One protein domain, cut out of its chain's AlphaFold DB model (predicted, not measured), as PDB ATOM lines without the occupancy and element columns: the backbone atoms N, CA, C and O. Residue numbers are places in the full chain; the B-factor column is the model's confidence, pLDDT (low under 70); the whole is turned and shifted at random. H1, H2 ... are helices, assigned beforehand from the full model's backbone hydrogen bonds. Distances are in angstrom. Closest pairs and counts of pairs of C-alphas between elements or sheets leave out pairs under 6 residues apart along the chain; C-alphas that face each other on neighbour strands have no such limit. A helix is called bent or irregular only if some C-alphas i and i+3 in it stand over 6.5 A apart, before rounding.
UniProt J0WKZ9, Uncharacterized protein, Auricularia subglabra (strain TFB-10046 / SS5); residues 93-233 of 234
ATOM      1  N   LEU A  93     -36.223  35.449  15.751       92.69
ATOM      2  CA  LEU A  93     -37.322  34.477  15.775       92.69
ATOM      3  C   LEU A  93     -38.097  34.518  17.100       92.69
ATOM      4  O   LEU A  93     -39.318  34.360  17.099       92.69
ATOM      5  N   VAL A  94     -37.416  34.766  18.223       92.06
ATOM      6  CA  VAL A  94     -38.048  34.830  19.553       92.06
ATOM      7  C   VAL A  94     -38.771  36.159  19.790       92.06
ATOM      8  O   VAL A  94     -39.902  36.168  20.276       92.06
ATOM      9  N   LEU A  95     -38.134  37.287  19.471       89.62
ATOM     10  CA  LEU A  95     -38.640  38.634  19.779       89.62
ATOM     11  C   LEU A  95     -39.377  39.307  18.610       89.62
ATOM     12  O   LEU A  95     -39.920  40.409  18.759       89.62
ATOM     13  N   GLY A  96     -39.374  38.673  17.439       87.44
ATOM     14  CA  GLY A  96     -39.873  39.243  16.196       87.44
ATOM     15  C   GLY A  96     -38.963  40.340  15.620       87.44
ATOM     16  O   GLY A  96     -37.941  40.709  16.206       87.44
ATOM     17  N   PRO A  97     -39.353  40.942  14.481       78.06
ATOM     18  CA  PRO A  97     -38.543  41.939  13.769       78.06
ATOM     19  C   PRO A  97     -38.358  43.243  14.556       78.06
ATOM     20  O   PRO A  97     -37.467  44.039  14.273       78.06
ATOM     21  N   THR A  98     -39.206  43.490  15.558       81.06
ATOM     22  CA  THR A  98     -39.109  44.670  16.422       81.06
ATOM     23  C   THR A  98     -38.140  44.499  17.587       81.06
ATOM     24  O   THR A  98     -37.937  45.478  18.304       81.06
ATOM     25  N   LEU A  99     -37.606  43.287  17.806       84.81
ATOM     26  CA  LEU A  99     -36.714  42.934  18.919       84.81
ATOM     27  C   LEU A  99     -37.209  43.466  20.272       84.81
ATOM     28  O   LEU A  99     -36.449  43.992  21.085       84.81
ATOM     29  N   ARG A 100     -38.526  43.396  20.497       86.75
ATOM     30  CA  ARG A 100     -39.132  43.952  21.705       86.75
ATOM     31  C   ARG A 100     -39.020  42.929  22.822       86.75
ATOM     32  O   ARG A 100     -39.730  41.927  22.822       86.75
ATOM     33  N   ILE A 101     -38.170  43.222  23.796       87.69
ATOM     34  CA  ILE A 101     -37.973  42.367  24.962       87.69
ATOM     35  C   ILE A 101     -39.216  42.452  25.855       87.69
ATOM     36  O   ILE A 101     -39.693  43.533  26.205       87.69
ATOM     37  N   THR A 102     -39.772  41.293  26.189       85.25
ATOM     38  CA  THR A 102     -40.913  41.145  27.098       85.25
ATOM     39  C   THR A 102     -40.573  40.091  28.143       85.25
ATOM     40  O   THR A 102     -39.811  39.167  27.864       85.25
ATOM     41  N   ARG A 103     -41.148  40.202  29.348       80.25
ATOM     42  CA  ARG A 103     -40.828  39.297  30.467       80.25
ATOM     43  C   ARG A 103     -41.080  37.823  30.135       80.25
ATOM     44  O   ARG A 103     -40.303  36.959  30.517       80.25
ATOM     45  N   THR A 104     -42.137  37.534  29.380       80.50
ATOM     46  CA  THR A 104     -42.514  36.167  28.988       80.50
ATOM     47  C   THR A 104     -41.554  35.540  27.979       80.50
ATOM     48  O   THR A 104     -41.498  34.317  27.876       80.50
ATOM     49  N   ALA A 105     -40.791  36.352  27.244       83.38
ATOM     50  CA  ALA A 105     -39.831  35.875  26.257       83.38
ATOM     51  C   ALA A 105     -38.446  35.580  26.854       83.38
ATOM     52  O   ALA A 105     -37.668  34.890  26.203       83.38
ATOM     53  N   LEU A 106     -38.142  36.048  28.074       83.25
ATOM     54  CA  LEU A 106     -36.797  35.968  28.666       83.25
ATOM     55  C   LEU A 106     -36.240  34.538  28.694       83.25
ATOM     56  O   LEU A 106     -35.079  34.329  28.355       83.25
ATOM     57  N   GLY A 107     -37.076  33.545  29.024       81.56
ATOM     58  CA  GLY A 107     -36.638  32.146  29.094       81.56
ATOM     59  C   GLY A 107     -36.141  31.598  27.756       81.56
ATOM     60  O   GLY A 107     -35.164  30.861  27.714       81.56
ATOM     61  N   LYS A 108     -36.783  31.993  26.650       90.19
ATOM     62  CA  LYS A 108     -36.356  31.617  25.292       90.19
ATOM     63  C   LYS A 108     -35.265  32.538  24.752       90.19
ATOM     64  O   LYS A 108     -34.497  32.129  23.890       90.19
ATOM     65  N   LEU A 109     -35.219  33.774  25.245       92.19
ATOM     66  CA  LEU A 109     -34.271  34.790  24.814       92.19
ATOM     67  C   LEU A 109     -32.837  34.405  25.168       92.19
ATOM     68  O   LEU A 109     -31.971  34.549  24.318       92.19
ATOM     69  N   PHE A 110     -32.596  33.893  26.377       92.00
ATOM     70  CA  PHE A 110     -31.254  33.467  26.773       92.00
ATOM     71  C   PHE A 110     -30.699  32.403  25.820       92.00
ATOM     72  O   PHE A 110     -29.661  32.623  25.210       92.00
ATOM     73  N   ALA A 111     -31.445  31.315  25.595       92.62
ATOM     74  CA  ALA A 111     -31.031  30.254  24.678       92.62
ATOM     75  C   ALA A 111     -30.781  30.775  23.250       92.62
ATOM     76  O   ALA A 111     -29.781  30.418  22.634       92.62
ATOM     77  N   ALA A 112     -31.651  31.656  22.747       94.44
ATOM     78  CA  ALA A 112     -31.488  32.255  21.426       94.44
ATOM     79  C   ALA A 112     -30.258  33.172  21.327       94.44
ATOM     80  O   ALA A 112     -29.578  33.155  20.309       94.44
ATOM     81  N   LEU A 113     -29.950  33.942  22.377       94.25
ATOM     82  CA  LEU A 113     -28.751  34.780  22.427       94.25
ATOM     83  C   LEU A 113     -27.478  33.943  22.527       94.25
ATOM     84  O   LEU A 113     -26.491  34.283  21.886       94.25
ATOM     85  N   THR A 114     -27.489  32.851  23.294       92.75
ATOM     86  CA  THR A 114     -26.361  31.914  23.351       92.75
ATOM     87  C   THR A 114     -26.130  31.255  21.994       92.75
ATOM     88  O   THR A 114     -24.988  31.133  21.565       92.75
ATOM     89  N   GLU A 115     -27.198  30.874  21.291       93.50
ATOM     90  CA  GLU A 115     -27.106  30.310  19.942       93.50
ATOM     91  C   GLU A 115     -26.629  31.347  18.914       93.50
ATOM     92  O   GLU A 115     -25.788  31.034  18.075       93.50
ATOM     93  N   ASP A 116     -27.112  32.591  18.986       93.62
ATOM     94  CA  ASP A 116     -26.618  33.674  18.132       93.62
ATOM     95  C   ASP A 116     -25.150  34.003  18.427       93.62
ATOM     96  O   ASP A 116     -24.381  34.221  17.493       93.62
ATOM     97  N   LEU A 117     -24.735  33.984  19.699       90.88
ATOM     98  CA  LEU A 117     -23.336  34.142  20.083       90.88
ATOM     99  C   LEU A 117     -22.502  32.971  19.551       90.88
ATOM    100  O   LEU A 117     -21.457  33.196  18.963       90.88
ATOM    101  N   ALA A 118     -22.968  31.728  19.637       90.56
ATOM    102  CA  ALA A 118     -22.224  30.585  19.104       90.56
ATOM    103  C   ALA A 118     -21.865  30.737  17.611       90.56
ATOM    104  O   ALA A 118     -20.866  30.183  17.174       90.56
ATOM    105  N   ARG A 119     -22.611  31.542  16.839       88.44
ATOM    106  CA  ARG A 119     -22.315  31.829  15.423       88.44
ATOM    107  C   ARG A 119     -21.091  32.711  15.193       88.44
ATOM    108  O   ARG A 119     -20.637  32.782  14.055       88.44
ATOM    109  N   TRP A 120     -20.603  33.431  16.207       87.81
ATOM    110  CA  TRP A 120     -19.337  34.158  16.070       87.81
ATOM    111  C   TRP A 120     -18.136  33.210  16.158       87.81
ATOM    112  O   TRP A 120     -17.084  33.545  15.624       87.81
ATOM    113  N   ARG A 121     -18.308  32.043  16.795       85.94
ATOM    114  CA  ARG A 121     -17.274  31.020  16.945       85.94
ATOM    115  C   ARG A 121     -17.298  30.058  15.762       85.94
ATOM    116  O   ARG A 121     -18.356  29.588  15.343       85.94
ATOM    117  N   SER A 122     -16.118  29.730  15.265       84.06
ATOM    118  CA  SER A 122     -15.863  28.567  14.418       84.06
ATOM    119  C   SER A 122     -15.172  27.437  15.194       84.06
ATOM    120  O   SER A 122     -15.264  26.280  14.783       84.06
ATOM    121  N   LEU A 123     -14.538  27.771  16.323       85.81
ATOM    122  CA  LEU A 123     -13.837  26.873  17.241       85.81
ATOM    123  C   LEU A 123     -14.616  26.639  18.550       85.81
ATOM    124  O   LEU A 123     -15.662  27.242  18.804       85.81
ATOM    125  N   ASP A 124     -14.100  25.737  19.388       83.00
ATOM    126  CA  ASP A 124     -14.784  25.269  20.599       83.00
ATOM    127  C   ASP A 124     -14.783  26.317  21.728       83.00
ATOM    128  O   ASP A 124     -15.673  26.310  22.587       83.00
ATOM    129  N   SER A 125     -13.832  27.261  21.720       86.50
ATOM    130  CA  SER A 125     -13.720  28.309  22.739       86.50
ATOM    131  C   SER A 125     -13.535  29.722  22.175       86.50
ATOM    132  O   SER A 125     -12.934  29.933  21.122       86.50
ATOM    133  N   ASP A 126     -14.008  30.717  22.935       87.75
ATOM    134  CA  ASP A 126     -13.796  32.141  22.629       87.75
ATOM    135  C   ASP A 126     -12.305  32.487  22.520       87.75
ATOM    136  O   ASP A 126     -11.898  33.305  21.696       87.75
ATOM    137  N   LYS A 127     -11.489  31.864  23.379       86.81
ATOM    138  CA  LYS A 127     -10.044  32.064  23.420       86.81
ATOM    139  C   LYS A 127      -9.392  31.573  22.133       86.81
ATOM    140  O   LYS A 127      -8.669  32.342  21.514       86.81
ATOM    141  N   GLU A 128      -9.667  30.338  21.720       88.88
ATOM    142  CA  GLU A 128      -9.112  29.776  20.484       88.88
ATOM    143  C   GLU A 128      -9.536  30.587  19.258       88.88
ATOM    144  O   GLU A 128      -8.712  30.841  18.383       88.88
ATOM    145  N   GLU A 129     -10.788  31.056  19.209       89.94
ATOM    146  CA  GLU A 129     -11.258  31.910  18.114       89.94
ATOM    147  C   GLU A 129     -10.459  33.219  18.045       89.94
ATOM    148  O   GLU A 129      -9.999  33.625  16.978       89.94
ATOM    149  N   LEU A 130     -10.235  33.868  19.192       89.94
ATOM    150  CA  LEU A 130      -9.413  35.075  19.275       89.94
ATOM    151  C   LEU A 130      -7.946  34.794  18.905       89.94
ATOM    152  O   LEU A 130      -7.332  35.617  18.228       89.94
ATOM    153  N   GLU A 131      -7.388  33.640  19.290       90.19
ATOM    154  CA  GLU A 131      -6.011  33.252  18.945       90.19
ATOM    155  C   GLU A 131      -5.894  33.033  17.433       90.19
ATOM    156  O   GLU A 131      -4.937  33.502  16.813       90.19
ATOM    157  N   ALA A 132      -6.902  32.406  16.822       89.94
ATOM    158  CA  ALA A 132      -6.988  32.215  15.381       89.94
ATOM    159  C   ALA A 132      -7.097  33.551  14.629       89.94
ATOM    160  O   ALA A 132      -6.388  33.750  13.641       89.94
ATOM    161  N   VAL A 133      -7.915  34.496  15.115       90.12
ATOM    162  CA  VAL A 133      -7.996  35.855  14.550       90.12
ATOM    163  C   VAL A 133      -6.639  36.547  14.613       90.12
ATOM    164  O   VAL A 133      -6.175  37.093  13.614       90.12
ATOM    165  N   VAL A 134      -5.977  36.516  15.769       90.88
ATOM    166  CA  VAL A 134      -4.666  37.148  15.945       90.88
ATOM    167  C   VAL A 134      -3.614  36.508  15.040       90.88
ATOM    168  O   VAL A 134      -2.894  37.237  14.356       90.88
ATOM    169  N   SER A 135      -3.550  35.175  14.985       91.12
ATOM    170  CA  SER A 135      -2.634  34.451  14.096       91.12
ATOM    171  C   SER A 135      -2.865  34.854  12.645       91.12
ATOM    172  O   SER A 135      -1.926  35.251  11.963       91.12
ATOM    173  N   PHE A 136      -4.126  34.853  12.200       90.38
ATOM    174  CA  PHE A 136      -4.487  35.249  10.844       90.38
ATOM    175  C   PHE A 136      -4.000  36.666  10.513       90.38
ATOM    176  O   PHE A 136      -3.436  36.893   9.442       90.38
ATOM    177  N   LEU A 137      -4.193  37.624  11.422       89.56
ATOM    178  CA  LEU A 137      -3.753  39.004  11.217       89.56
ATOM    179  C   LEU A 137      -2.231  39.123  11.154       89.56
ATOM    180  O   LEU A 137      -1.717  39.838  10.299       89.56
ATOM    181  N   LEU A 138      -1.508  38.428  12.033       89.31
ATOM    182  CA  LEU A 138      -0.045  38.458  12.052       89.31
ATOM    183  C   LEU A 138       0.558  37.792  10.807       89.31
ATOM    184  O   LEU A 138       1.490  38.345  10.222       89.31
ATOM    185  N   ASP A 139      -0.027  36.689  10.335       89.88
ATOM    186  CA  ASP A 139       0.364  36.027   9.080       89.88
ATOM    187  C   ASP A 139       0.171  36.946   7.860       89.88
ATOM    188  O   ASP A 139       0.889  36.848   6.863       89.88
ATOM    189  N   HIS A 140      -0.767  37.890   7.961       86.69
ATOM    190  CA  HIS A 140      -1.072  38.882   6.933       86.69
ATOM    191  C   HIS A 140      -0.639  40.300   7.330       86.69
ATOM    192  O   HIS A 140      -1.168  41.266   6.785       86.69
ATOM    193  N   CYS A 141       0.355  40.455   8.213       83.38
ATOM    194  CA  CYS A 141       0.791  41.760   8.736       83.38
ATOM    195  C   CYS A 141       1.249  42.766   7.662       83.38
ATOM    196  O   CYS A 141       1.269  43.973   7.899       83.38
ATOM    197  N   HIS A 142       1.613  42.285   6.471       82.38
ATOM    198  CA  HIS A 142       1.984  43.119   5.325       82.38
ATOM    199  C   HIS A 142       0.785  43.553   4.466       82.38
ATOM    200  O   HIS A 142       0.937  44.384   3.567       82.38
ATOM    201  N   ALA A 143      -0.403  42.995   4.704       80.19
ATOM    202  CA  ALA A 143      -1.621  43.370   4.006       80.19
ATOM    203  C   ALA A 143      -2.141  44.731   4.508       80.19
ATOM    204  O   ALA A 143      -1.992  45.071   5.684       80.19
ATOM    205  N   PRO A 144      -2.803  45.524   3.644       76.75
ATOM    206  CA  PRO A 144      -3.402  46.777   4.074       76.75
ATOM    207  C   PRO A 144      -4.449  46.520   5.160       76.75
ATOM    208  O   PRO A 144      -5.262  45.610   5.015       76.75
ATOM    209  N   VAL A 145      -4.515  47.394   6.169       71.62
ATOM    210  CA  VAL A 145      -5.509  47.381   7.265       71.62
ATOM    211  C   VAL A 145      -6.952  47.161   6.787       71.62
ATOM    212  O   VAL A 145      -7.749  46.513   7.465       71.62
ATOM    213  N   ALA A 146      -7.285  47.631   5.583       77.69
ATOM    214  CA  ALA A 146      -8.574  47.389   4.941       77.69
ATOM    215  C   ALA A 146      -8.941  45.894   4.783       77.69
ATOM    216  O   ALA A 146     -10.113  45.593   4.593       77.69
ATOM    217  N   HIS A 147      -7.975  44.973   4.871       74.06
ATOM    218  CA  HIS A 147      -8.185  43.521   4.857       74.06
ATOM    219  C   HIS A 147      -8.440  42.941   6.253       74.06
ATOM    220  O   HIS A 147      -9.141  41.943   6.366       74.06
ATOM    221  N   ALA A 148      -7.925  43.573   7.310       71.56
ATOM    222  CA  ALA A 148      -8.093  43.126   8.693       71.56
ATOM    223  C   ALA A 148      -9.475  43.485   9.259       71.56
ATOM    224  O   ALA A 148     -10.108  42.689   9.949       71.56
ATOM    225  N   VAL A 149      -9.972  44.683   8.937       78.62
ATOM    226  CA  VAL A 149     -11.251  45.183   9.465       78.62
ATOM    227  C   VAL A 149     -12.446  44.287   9.093       78.62
ATOM    228  O   VAL A 149     -13.222  43.980   9.996       78.62
ATOM    229  N   PRO A 150     -12.610  43.814   7.840       82.94
ATOM    230  CA  PRO A 150     -13.727  42.942   7.467       82.94
ATOM    231  C   PRO A 150     -13.724  41.586   8.182       82.94
ATOM    232  O   PRO A 150     -14.791  41.041   8.454       82.94
ATOM    233  N   VAL A 151     -12.536  41.056   8.491       81.06
ATOM    234  CA  VAL A 151     -12.368  39.757   9.166       81.06
ATOM    235  C   VAL A 151     -12.958  39.813  10.569       81.06
ATOM    236  O   VAL A 151     -13.636  38.887  10.998       81.06
ATOM    237  N   ILE A 152     -12.762  40.935  11.260       86.19
ATOM    238  CA  ILE A 152     -13.212  41.107  12.641       86.19
ATOM    239  C   ILE A 152     -14.593  41.765  12.716       86.19
ATOM    240  O   ILE A 152     -15.324  41.552  13.684       86.19
ATOM    241  N   SER A 153     -14.993  42.552  11.709       87.75
ATOM    242  CA  SER A 153     -16.227  43.343  11.769       87.75
ATOM    243  C   SER A 153     -17.470  42.485  11.952       87.75
ATOM    244  O   SER A 153     -18.331  42.843  12.744       87.75
ATOM    245  N   GLN A 154     -17.552  41.334  11.276       87.62
ATOM    246  CA  GLN A 154     -18.714  40.456  11.406       87.62
ATOM    247  C   GLN A 154     -18.839  39.893  12.826       87.62
ATOM    248  O   GLN A 154     -19.914  39.978  13.423       87.62
ATOM    249  N   SER A 155     -17.749  39.360  13.382       89.31
ATOM    250  CA  SER A 155     -17.725  38.828  14.749       89.31
ATOM    251  C   SER A 155     -18.032  39.926  15.762       89.31
ATOM    252  O   SER A 155     -18.870  39.751  16.646       89.31
ATOM    253  N   ARG A 156     -17.446  41.111  15.572       91.69
ATOM    254  CA  ARG A 156     -17.716  42.294  16.391       91.69
ATOM    255  C   ARG A 156     -19.187  42.705  16.352       91.69
ATOM    256  O   ARG A 156     -19.751  43.001  17.401       91.69
ATOM    257  N   ASP A 157     -19.818  42.708  15.180       92.06
ATOM    258  CA  ASP A 157     -21.226  43.080  15.032       92.06
ATOM    259  C   ASP A 157     -22.154  42.084  15.742       92.06
ATOM    260  O   ASP A 157     -23.096  42.505  16.415       92.06
ATOM    261  N   ILE A 158     -21.865  40.779  15.657       92.50
ATOM    262  CA  ILE A 158     -22.615  39.734  16.373       92.50
ATOM    263  C   ILE A 158     -22.478  39.925  17.886       92.50
ATOM    264  O   ILE A 158     -23.486  40.074  18.576       92.50
ATOM    265  N   VAL A 159     -21.248  39.986  18.407       93.88
ATOM    266  CA  VAL A 159     -20.999  40.120  19.854       93.88
ATOM    267  C   VAL A 159     -21.574  41.441  20.391       93.88
ATOM    268  O   VAL A 159     -22.174  41.477  21.467       93.88
ATOM    269  N   SER A 160     -21.470  42.529  19.622       94.62
ATOM    270  CA  SER A 160     -22.069  43.831  19.945       94.62
ATOM    271  C   SER A 160     -23.587  43.745  20.022       94.62
ATOM    272  O   SER A 160     -24.196  44.227  20.982       94.62
ATOM    273  N   ALA A 161     -24.211  43.076  19.053       93.56
ATOM    274  CA  ALA A 161     -25.646  42.881  19.044       93.56
ATOM    275  C   ALA A 161     -26.112  42.043  20.247       93.56
ATOM    276  O   ALA A 161     -27.062  42.448  20.925       93.56
ATOM    277  N   VAL A 162     -25.421  40.937  20.556       94.69
ATOM    278  CA  VAL A 162     -25.711  40.099  21.733       94.69
ATOM    279  C   VAL A 162     -25.617  40.934  23.005       94.69
ATOM    280  O   VAL A 162     -26.578  40.960  23.772       94.69
ATOM    281  N   LYS A 163     -24.528  41.693  23.194       95.06
ATOM    282  CA  LYS A 163     -24.361  42.595  24.342       95.06
ATOM    283  C   LYS A 163     -25.539  43.559  24.484       95.06
ATOM    284  O   LYS A 163     -26.102  43.673  25.565       95.06
ATOM    285  N   ILE A 164     -25.928  44.248  23.408       93.69
ATOM    286  CA  ILE A 164     -27.008  45.248  23.446       93.69
ATOM    287  C   ILE A 164     -28.326  44.617  23.912       93.69
ATOM    288  O   ILE A 164     -29.018  45.183  24.767       93.69
ATOM    289  N   VAL A 165     -28.684  43.454  23.361       93.81
ATOM    290  CA  VAL A 165     -29.940  42.777  23.708       93.81
ATOM    291  C   VAL A 165     -29.869  42.179  25.113       93.81
ATOM    292  O   VAL A 165     -30.817  42.357  25.879       93.81
ATOM    293  N   ALA A 166     -28.752  41.546  25.478       93.69
ATOM    294  CA  ALA A 166     -28.531  40.973  26.803       93.69
ATOM    295  C   ALA A 166     -28.577  42.050  27.898       93.69
ATOM    296  O   ALA A 166     -29.368  41.923  28.828       93.69
ATOM    297  N   SER A 167     -27.861  43.172  27.741       92.94
ATOM    298  CA  SER A 167     -27.909  44.299  28.688       92.94
ATOM    299  C   SER A 167     -29.309  44.900  28.809       92.94
ATOM    300  O   SER A 167     -29.746  45.254  29.900       92.94
ATOM    301  N   SER A 168     -30.045  45.006  27.698       91.69
ATOM    302  CA  SER A 168     -31.426  45.507  27.726       91.69
ATOM    303  C   SER A 168     -32.370  44.536  28.445       91.69
ATOM    304  O   SER A 168     -33.292  44.967  29.141       91.69
ATOM    305  N   ALA A 169     -32.146  43.229  28.290       90.88
ATOM    306  CA  ALA A 169     -32.902  42.198  28.987       90.88
ATOM    307  C   ALA A 169     -32.577  42.177  30.486       90.88
ATOM    308  O   ALA A 169     -33.508  42.129  31.288       90.88
ATOM    309  N   ALA A 170     -31.298  42.297  30.853       89.12
ATOM    310  CA  ALA A 170     -30.830  42.406  32.233       89.12
ATOM    311  C   ALA A 170     -31.393  43.661  32.924       89.12
ATOM    312  O   ALA A 170     -31.924  43.575  34.026       89.12
ATOM    313  N   ALA A 171     -31.391  44.820  32.257       89.56
ATOM    314  CA  ALA A 171     -31.979  46.047  32.803       89.56
ATOM    315  C   ALA A 171     -33.492  45.912  33.051       89.56
ATOM    316  O   ALA A 171     -33.983  46.258  34.124       89.56
ATOM    317  N   LEU A 172     -34.234  45.338  32.092       87.06
ATOM    318  CA  LEU A 172     -35.659  45.036  32.282       87.06
ATOM    319  C   LEU A 172     -35.878  44.081  33.460       87.06
ATOM    320  O   LEU A 172     -36.911  44.148  34.130       87.06
ATOM    321  N   ALA A 173     -34.925  43.178  33.670       82.19
ATOM    322  CA  ALA A 173     -34.932  42.232  34.759       82.19
ATOM    323  C   ALA A 173     -34.762  42.936  36.125       82.19
ATOM    324  O   ALA A 173     -35.593  42.787  37.023       82.19
ATOM    325  N   TRP A 174     -33.760  43.798  36.255       83.12
ATOM    326  CA  TRP A 174     -33.552  44.618  37.451       83.12
ATOM    327  C   TRP A 174     -34.759  45.493  37.810       83.12
ATOM    328  O   TRP A 174     -35.150  45.555  38.975       83.12
ATOM    329  N   ASP A 175     -35.404  46.100  36.810       85.94
ATOM    330  CA  ASP A 175     -36.595  46.937  37.011       85.94
ATOM    331  C   ASP A 175     -37.826  46.140  37.472       85.94
ATOM    332  O   ASP A 175     -38.780  46.687  38.031       85.94
ATOM    333  N   ALA A 176     -37.858  44.844  37.166       83.56
ATOM    334  CA  ALA A 176     -39.022  44.002  37.356       83.56
ATOM    335  C   ALA A 176     -39.010  43.250  38.685       83.56
ATOM    336  O   ALA A 176     -40.019  43.276  39.392       83.56
ATOM    337  N   GLU A 177     -37.917  42.543  38.973       81.81
ATOM    338  CA  GLU A 177     -37.779  41.636  40.117       81.81
ATOM    339  C   GLU A 177     -36.309  41.629  40.597       81.81
ATOM    340  O   GLU A 177     -35.572  40.681  40.310       81.81
ATOM    341  N   PRO A 178     -35.855  42.674  41.319       81.56
ATOM    342  CA  PRO A 178     -34.442  42.853  41.672       81.56
ATOM    343  C   PRO A 178     -33.903  41.725  42.561       81.56
ATOM    344  O   PRO A 178     -32.776  41.276  42.371       81.56
ATOM    345  N   ASP A 179     -34.726  41.202  43.472       82.31
ATOM    346  CA  ASP A 179     -34.330  40.105  44.361       82.31
ATOM    347  C   ASP A 179     -34.005  38.823  43.583       82.31
ATOM    348  O   ASP A 179     -33.107  38.078  43.964       82.31
ATOM    349  N   ARG A 180     -34.709  38.567  42.471       76.19
ATOM    350  CA  ARG A 180     -34.415  37.423  41.597       76.19
ATOM    351  C   ARG A 180     -33.220  37.683  40.695       76.19
ATOM    352  O   ARG A 180     -32.484  36.743  40.431       76.19
ATOM    353  N   ALA A 181     -33.016  38.925  40.257       75.88
ATOM    354  CA  ALA A 181     -31.832  39.317  39.494       75.88
ATOM    355  C   ALA A 181     -30.531  39.128  40.294       75.88
ATOM    356  O   ALA A 181     -29.514  38.756  39.720       75.88
ATOM    357  N   LEU A 182     -30.590  39.300  41.619       80.81
ATOM    358  CA  LEU A 182     -29.476  39.059  42.541       80.81
ATOM    359  C   LEU A 182     -29.174  37.575  42.802       80.81
ATOM    360  O   LEU A 182     -28.132  37.267  43.377       80.81
ATOM    361  N   MET A 183     -30.071  36.652  42.439       84.00
ATOM    362  CA  MET A 183     -29.829  35.226  42.651       84.00
ATOM    363  C   MET A 183     -28.900  34.679  41.568       84.00
ATOM    364  O   MET A 183     -29.265  34.645  40.390       84.00
ATOM    365  N   GLU A 184     -27.729  34.205  41.989       80.50
ATOM    366  CA  GLU A 184     -26.757  33.525  41.133       80.50
ATOM    367  C   GLU A 184     -27.374  32.283  40.468       80.50
ATOM    368  O   GLU A 184     -28.139  31.534  41.087       80.50
ATOM    369  N   GLY A 185     -27.087  32.092  39.180       79.19
ATOM    370  CA  GLY A 185     -27.658  31.021  38.363       79.19
ATOM    371  C   GLY A 185     -29.134  31.216  37.999       79.19
ATOM    372  O   GLY A 185     -29.727  30.357  37.338       79.19
ATOM    373  N   SER A 186     -29.757  32.331  38.393       86.25
ATOM    374  CA  SER A 186     -31.066  32.693  37.859       86.25
ATOM    375  C   SER A 186     -30.935  33.079  36.386       86.25
ATOM    376  O   SER A 186     -29.926  33.614  35.945       86.25
ATOM    377  N   LEU A 187     -32.004  32.904  35.609       86.06
ATOM    378  CA  LEU A 187     -32.052  33.377  34.217       86.06
ATOM    379  C   LEU A 187     -31.666  34.866  34.064       86.06
ATOM    380  O   LEU A 187     -31.219  35.294  33.005       86.06
ATOM    381  N   TRP A 188     -31.880  35.652  35.116       86.06
ATOM    382  CA  TRP A 188     -31.701  37.094  35.156       86.06
ATOM    383  C   TRP A 188     -30.218  37.416  35.365       86.06
ATOM    384  O   TRP A 188     -29.690  38.243  34.625       86.06
ATOM    385  N   SER A 189     -29.539  36.687  36.266       86.19
ATOM    386  CA  SER A 189     -28.079  36.755  36.411       86.19
ATOM    387  C   SER A 189     -27.374  36.233  35.159       86.19
ATOM    388  O   SER A 189     -26.466  36.881  34.663       86.19
ATOM    389  N   LEU A 190     -27.862  35.141  34.558       90.62
ATOM    390  CA  LEU A 190     -27.270  34.563  33.347       90.62
ATOM    391  C   LEU A 190     -27.300  35.525  32.146       90.62
ATOM    392  O   LEU A 190     -26.383  35.532  31.325       90.62
ATOM    393  N   LEU A 191     -28.344  36.350  32.016       91.19
ATOM    394  CA  LEU A 191     -28.404  37.392  30.982       91.19
ATOM    395  C   LEU A 191     -27.408  38.530  31.247       91.19
ATOM    396  O   LEU A 191     -26.868  39.091  30.291       91.19
ATOM    397  N   ASP A 192     -27.163  38.858  32.514       90.94
ATOM    398  CA  ASP A 192     -26.168  39.854  32.921       90.94
ATOM    399  C   ASP A 192     -24.740  39.335  32.685       90.94
ATOM    400  O   ASP A 192     -23.944  39.987  32.011       90.94
ATOM    401  N   GLU A 193     -24.462  38.093  33.090       91.06
ATOM    402  CA  GLU A 193     -23.206  37.379  32.827       91.06
ATOM    403  C   GLU A 193     -22.912  37.277  31.321       91.06
ATOM    404  O   GLU A 193     -21.772  37.463  30.878       91.06
ATOM    405  N   LEU A 194     -23.942  37.029  30.502       92.19
ATOM    406  CA  LEU A 194     -23.819  37.006  29.045       92.19
ATOM    407  C   LEU A 194     -23.472  38.391  28.483       92.19
ATOM    408  O   LEU A 194     -22.648  38.500  27.568       92.19
ATOM    409  N   ALA A 195     -24.075  39.454  29.023       93.25
ATOM    410  CA  ALA A 195     -23.776  40.825  28.628       93.25
ATOM    411  C   ALA A 195     -22.342  41.228  29.004       93.25
ATOM    412  O   ALA A 195     -21.635  41.828  28.187       93.25
ATOM    413  N   GLU A 196     -21.894  40.868  30.208       92.12
ATOM    414  CA  GLU A 196     -20.536  41.120  30.685       92.12
ATOM    415  C   GLU A 196     -19.503  40.352  29.854       92.12
ATOM    416  O   GLU A 196     -18.527  40.933  29.372       92.12
ATOM    417  N   SER A 197     -19.746  39.066  29.607       90.88
ATOM    418  CA  SER A 197     -18.867  38.223  28.791       90.88
ATOM    419  C   SER A 197     -18.772  38.743  27.356       90.88
ATOM    420  O   SER A 197     -17.670  38.946  26.851       90.88
ATOM    421  N   SER A 198     -19.901  39.114  26.745       92.62
ATOM    422  CA  SER A 198     -19.913  39.767  25.427       92.62
ATOM    423  C   SER A 198     -19.157  41.102  25.439       92.62
ATOM    424  O   SER A 198     -18.465  41.441  24.482       92.62
ATOM    425  N   SER A 199     -19.234  41.874  26.528       92.94
ATOM    426  CA  SER A 199     -18.470  43.117  26.661       92.94
ATOM    427  C   SER A 199     -16.965  42.873  26.740       92.94
ATOM    428  O   SER A 199     -16.213  43.623  26.122       92.94
ATOM    429  N   ARG A 200     -16.519  41.841  27.464       91.25
ATOM    430  CA  ARG A 200     -15.097  41.468  27.530       91.25
ATOM    431  C   ARG A 200     -14.574  41.024  26.165       91.25
ATOM    432  O   ARG A 200     -13.514  41.486  25.750       91.25
ATOM    433  N   LEU A 201     -15.351  40.227  25.430       91.44
ATOM    434  CA  LEU A 201     -15.017  39.827  24.059       91.44
ATOM    435  C   LEU A 201     -14.873  41.031  23.123       91.44
ATOM    436  O   LEU A 201     -13.894  41.117  22.389       91.44
ATOM    437  N   LEU A 202     -15.792  42.000  23.188       92.69
ATOM    438  CA  LEU A 202     -15.682  43.228  22.390       92.69
ATOM    439  C   LEU A 202     -14.423  44.023  22.712       92.69
ATOM    440  O   LEU A 202     -13.784  44.514  21.790       92.69
ATOM    441  N   VAL A 203     -14.059  44.133  23.992       91.81
ATOM    442  CA  VAL A 203     -12.819  44.808  24.393       91.81
ATOM    443  C   VAL A 203     -11.607  44.100  23.794       91.81
ATOM    444  O   VAL A 203     -10.729  44.776  23.274       91.81
ATOM    445  N   CYS A 204     -11.582  42.765  23.798       91.12
ATOM    446  CA  CYS A 204     -10.493  41.998  23.192       91.12
ATOM    447  C   CYS A 204     -10.417  42.225  21.674       91.12
ATOM    448  O   CYS A 204      -9.345  42.506  21.147       91.12
ATOM    449  N   LEU A 205     -11.551  42.158  20.969       91.56
ATOM    450  CA  LEU A 205     -11.609  42.409  19.523       91.56
ATOM    451  C   LEU A 205     -11.192  43.847  19.177       91.56
ATOM    452  O   LEU A 205     -10.442  44.062  18.226       91.56
ATOM    453  N   ASP A 206     -11.646  44.831  19.956       91.00
ATOM    454  CA  ASP A 206     -11.278  46.235  19.780       91.00
ATOM    455  C   ASP A 206      -9.786  46.465  20.082       91.00
ATOM    456  O   ASP A 206      -9.123  47.179  19.331       91.00
ATOM    457  N   GLU A 207      -9.232  45.834  21.123       91.12
ATOM    458  CA  GLU A 207      -7.798  45.878  21.442       91.12
ATOM    459  C   GLU A 207      -6.960  45.315  20.287       91.12
ATOM    460  O   GLU A 207      -6.019  45.975  19.845       91.12
ATOM    461  N   ILE A 208      -7.343  44.159  19.731       90.31
ATOM    462  CA  ILE A 208      -6.670  43.553  18.571       90.31
ATOM    463  C   ILE A 208      -6.670  44.516  17.378       90.31
ATOM    464  O   ILE A 208      -5.616  44.755  16.787       90.31
ATOM    465  N   ILE A 209      -7.823  45.111  17.040       88.75
ATOM    466  CA  ILE A 209      -7.933  46.077  15.935       88.75
ATOM    467  C   ILE A 209      -7.042  47.295  16.186       88.75
ATOM    468  O   ILE A 209      -6.341  47.743  15.281       88.75
ATOM    469  N   VAL A 210      -7.087  47.863  17.393       89.56
ATOM    470  CA  VAL A 210      -6.327  49.069  17.741       89.56
ATOM    471  C   VAL A 210      -4.827  48.805  17.653       89.56
ATOM    472  O   VAL A 210      -4.120  49.597  17.030       89.56
ATOM    473  N   LEU A 211      -4.354  47.694  18.222       89.62
ATOM    474  CA  LEU A 211      -2.944  47.313  18.176       89.62
ATOM    475  C   LEU A 211      -2.496  47.041  16.738       89.62
ATOM    476  O   LEU A 211      -1.499  47.606  16.303       89.62
ATOM    477  N   TYR A 212      -3.266  46.258  15.977       87.81
ATOM    478  CA  TYR A 212      -2.945  45.945  14.582       87.81
ATOM    479  C   TYR A 212      -2.899  47.196  13.691       87.81
ATOM    480  O   TYR A 212      -2.007  47.334  12.856       87.81
ATOM    481  N   ASN A 213      -3.837  48.129  13.880       86.06
ATOM    482  CA  ASN A 213      -3.890  49.377  13.116       86.06
ATOM    483  C   ASN A 213      -2.762  50.347  13.470       86.06
ATOM    484  O   ASN A 213      -2.363  51.141  12.618       86.06
ATOM    485  N   ALA A 214      -2.307  50.338  14.725       87.62
ATOM    486  CA  ALA A 214      -1.202  51.175  15.166       87.62
ATOM    487  C   ALA A 214       0.127  50.641  14.622       87.62
ATOM    488  O   ALA A 214       0.859  51.380  13.966       87.62
ATOM    489  N   ASP A 215       0.415  49.369  14.896       87.62
ATOM    490  CA  ASP A 215       1.581  48.642  14.405       87.62
ATOM    491  C   ASP A 215       1.404  47.132  14.691       87.62
ATOM    492  O   ASP A 215       1.324  46.746  15.863       87.62
ATOM    493  N   PRO A 216       1.404  46.254  13.669       86.94
ATOM    494  CA  PRO A 216       1.321  44.804  13.861       86.94
ATOM    495  C   PRO A 216       2.364  44.233  14.836       86.94
ATOM    496  O   PRO A 216       2.089  43.237  15.509       86.94
ATOM    497  N   SER A 217       3.534  44.870  14.973       87.62
ATOM    498  CA  SER A 217       4.564  44.440  15.926       87.62
ATOM    499  C   SER A 217       4.108  44.563  17.387       87.62
ATOM    500  O   SER A 217       4.470  43.737  18.223       87.62
ATOM    501  N   GLN A 218       3.246  45.535  17.707       88.62
ATOM    502  CA  GLN A 218       2.701  45.704  19.058       88.62
ATOM    503  C   GLN A 218       1.749  44.571  19.421       88.62
ATOM    504  O   GLN A 218       1.791  44.076  20.549       88.62
ATOM    505  N   LEU A 219       0.918  44.143  18.464       88.06
ATOM    506  CA  LEU A 219       0.073  42.967  18.637       88.06
ATOM    507  C   LEU A 219       0.947  41.735  18.896       88.06
ATOM    508  O   LEU A 219       0.713  41.018  19.862       88.06
ATOM    509  N   GLN A 220       2.009  41.544  18.107       87.88
ATOM    510  CA  GLN A 220       2.949  40.438  18.290       87.88
ATOM    511  C   GLN A 220       3.616  40.447  19.679       87.88
ATOM    512  O   GLN A 220       3.672  39.406  20.335       87.88
ATOM    513  N   CYS A 221       4.073  41.608  20.159       87.19
ATOM    514  CA  CYS A 221       4.646  41.751  21.501       87.19
ATOM    515  C   CYS A 221       3.631  41.396  22.597       87.19
ATOM    516  O   CYS A 221       3.942  40.615  23.492       87.19
ATOM    517  N   ARG A 222       2.397  41.908  22.503       86.44
ATOM    518  CA  ARG A 222       1.332  41.632  23.483       86.44
ATOM    519  C   ARG A 222       0.929  40.158  23.529       86.44
ATOM    520  O   ARG A 222       0.641  39.639  24.606       86.44
ATOM    521  N   VAL A 223       0.936  39.479  22.383       86.56
ATOM    522  CA  VAL A 223       0.723  38.026  22.300       86.56
ATOM    523  C   VAL A 223       1.861  37.275  22.981       86.56
ATOM    524  O   VAL A 223       1.602  36.400  23.804       86.56
ATOM    525  N   ALA A 224       3.113  37.628  22.675       80.88
ATOM    526  CA  ALA A 224       4.290  36.978  23.248       80.88
ATOM    527  C   ALA A 224       4.358  37.124  24.778       80.88
ATOM    528  O   ALA A 224       4.765  36.196  25.473       80.88
ATOM    529  N   GLU A 225       3.920  38.268  25.301       84.06
ATOM    530  CA  GLU A 225       3.842  38.542  26.739       84.06
ATOM    531  C   GLU A 225       2.592  37.954  27.413       84.06
ATOM    532  O   GLU A 225       2.481  38.018  28.635       84.06
ATOM    533  N   GLN A 226       1.647  37.397  26.645       82.00
ATOM    534  CA  GLN A 226       0.336  36.942  27.128       82.00
ATOM    535  C   GLN A 226      -0.451  38.045  27.864       82.00
ATOM    536  O   GLN A 226      -1.209  37.780  28.795       82.00
ATOM    537  N   THR A 227      -0.281  39.302  27.444       78.88
ATOM    538  CA  THR A 227      -0.892  40.480  28.087       78.88
ATOM    539  C   THR A 227      -2.115  41.018  27.349       78.88
ATOM    540  O   THR A 227      -2.659  42.048  27.753       78.88
ATOM    541  N   LEU A 228      -2.556  40.362  26.271       75.31
ATOM    542  CA  LEU A 228      -3.838  40.669  25.629       75.31
ATOM    543  C   LEU A 228      -5.003  40.348  26.567       75.31
ATOM    544  O   LEU A 228      -4.984  39.324  27.254       75.31
ATOM    545  N   GLY A 229      -6.058  41.167  26.521       75.25
ATOM    546  CA  GLY A 229      -7.254  40.976  27.347       75.25
ATOM    547  C   GLY A 229      -7.851  39.566  27.247       75.25
ATOM    548  O   GLY A 229      -8.367  39.037  28.228       75.25
ATOM    549  N   MET A 230      -7.696  38.898  26.104       77.56
ATOM    550  CA  MET A 230      -8.204  37.544  25.882       77.56
ATOM    551  C   MET A 230      -7.590  36.471  26.796       77.56
ATOM    552  O   MET A 230      -8.255  35.488  27.097       77.56
ATOM    553  N   PHE A 231      -6.360  36.664  27.289       67.44
ATOM    554  CA  PHE A 231      -5.723  35.740  28.240       67.44
ATOM    555  C   PHE A 231      -6.252  35.893  29.669       67.44
ATOM    556  O   PHE A 231      -5.910  35.103  30.545       67.44
ATOM    557  N   THR A 232      -7.099  36.899  29.899       66.94
ATOM    558  CA  THR A 232      -7.816  37.107  31.161       66.94
ATOM    559  C   THR A 232      -9.277  36.641  31.094       66.94
ATOM    560  O   THR A 232     -10.004  36.763  32.078       66.94
ATOM    561  N   LEU A 233      -9.713  36.096  29.949       64.12
ATOM    562  CA  LEU A 233     -10.972  35.360  29.827       64.12
ATOM    563  C   LEU A 233     -10.786  33.974  30.472       64.12
ATOM    564  O   LEU A 233      -9.791  33.304  30.196       64.12
TER     565      LEU A 233
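Overview. This is residues 93 to 233 of the 234 residues of an uncharacterized protein of Auricularia subglabra (strain TFB-10046 / SS5) (UniProt J0WKZ9). Two long helices, H3 and H5, run side by side in opposite ways as the core of an elongated bundle; H1 and H2, one beyond the other, cover the pair along its length. H6 and H7 fold back beside H5 near one end, and small H4 sits at the other. The printed part has 141 residues with seven named helices, H1 to H7 in order, and no named strand: all helix. It is only just compact, close to loose, with a radius of gyration of the C-alphas of 17.1 A and spans of 51 by 31 by 25 A.

Along the chain. H1, residues 103 to 118, begins at C-alpha 103 (-40.828, 39.297, 30.467) and is 23.5 A long. H2 is residues 126 to 139, 20.0 A; H3 residues 145 to 176, 45.2 A; H4 residues 178 to 181; H5 residues 187 to 214, 40.4 A; H6 residues 216 to 224; H7 residues 229 to 232, ending at C-alpha 232 (-7.816, 37.107, 31.161). H1 is irregular, with C-alphas 104 and 107 7.1 A apart; H3 only just, with C-alphas 151 and 154 6.8 A apart.

Arrangement. H5, the hub, touches H3 at a shallow tilt of 24 degrees, opposite ways; their closest C-alphas, of Lys 163 and Ala 195, are 4.7 A apart. H1 touches residues 158 to 173 of H3, closest at C-alphas Leu 113 and Val 162, 6.2 A. H2 touches residues 201 to 212 of H5, closest at C-alphas Val 134 and Ile 208, 7.2 A. H6 touches H5 with a steep tilt of 51 degrees; H4 touches H5 only at the corner. Every O i to N i+4 pair is within hydrogen-bond range in H2, H5 and H6, against 9 of 12 in H1 and 24 of 28 in H3; H4 and H7 are too short for one.

Size, cuts and confidence. The C-alphas farthest apart, of His 142 and Asp 179, are 53.4 A apart. The printed part has no cut and no long link. Residues 231 to 233 have pLDDT under 70.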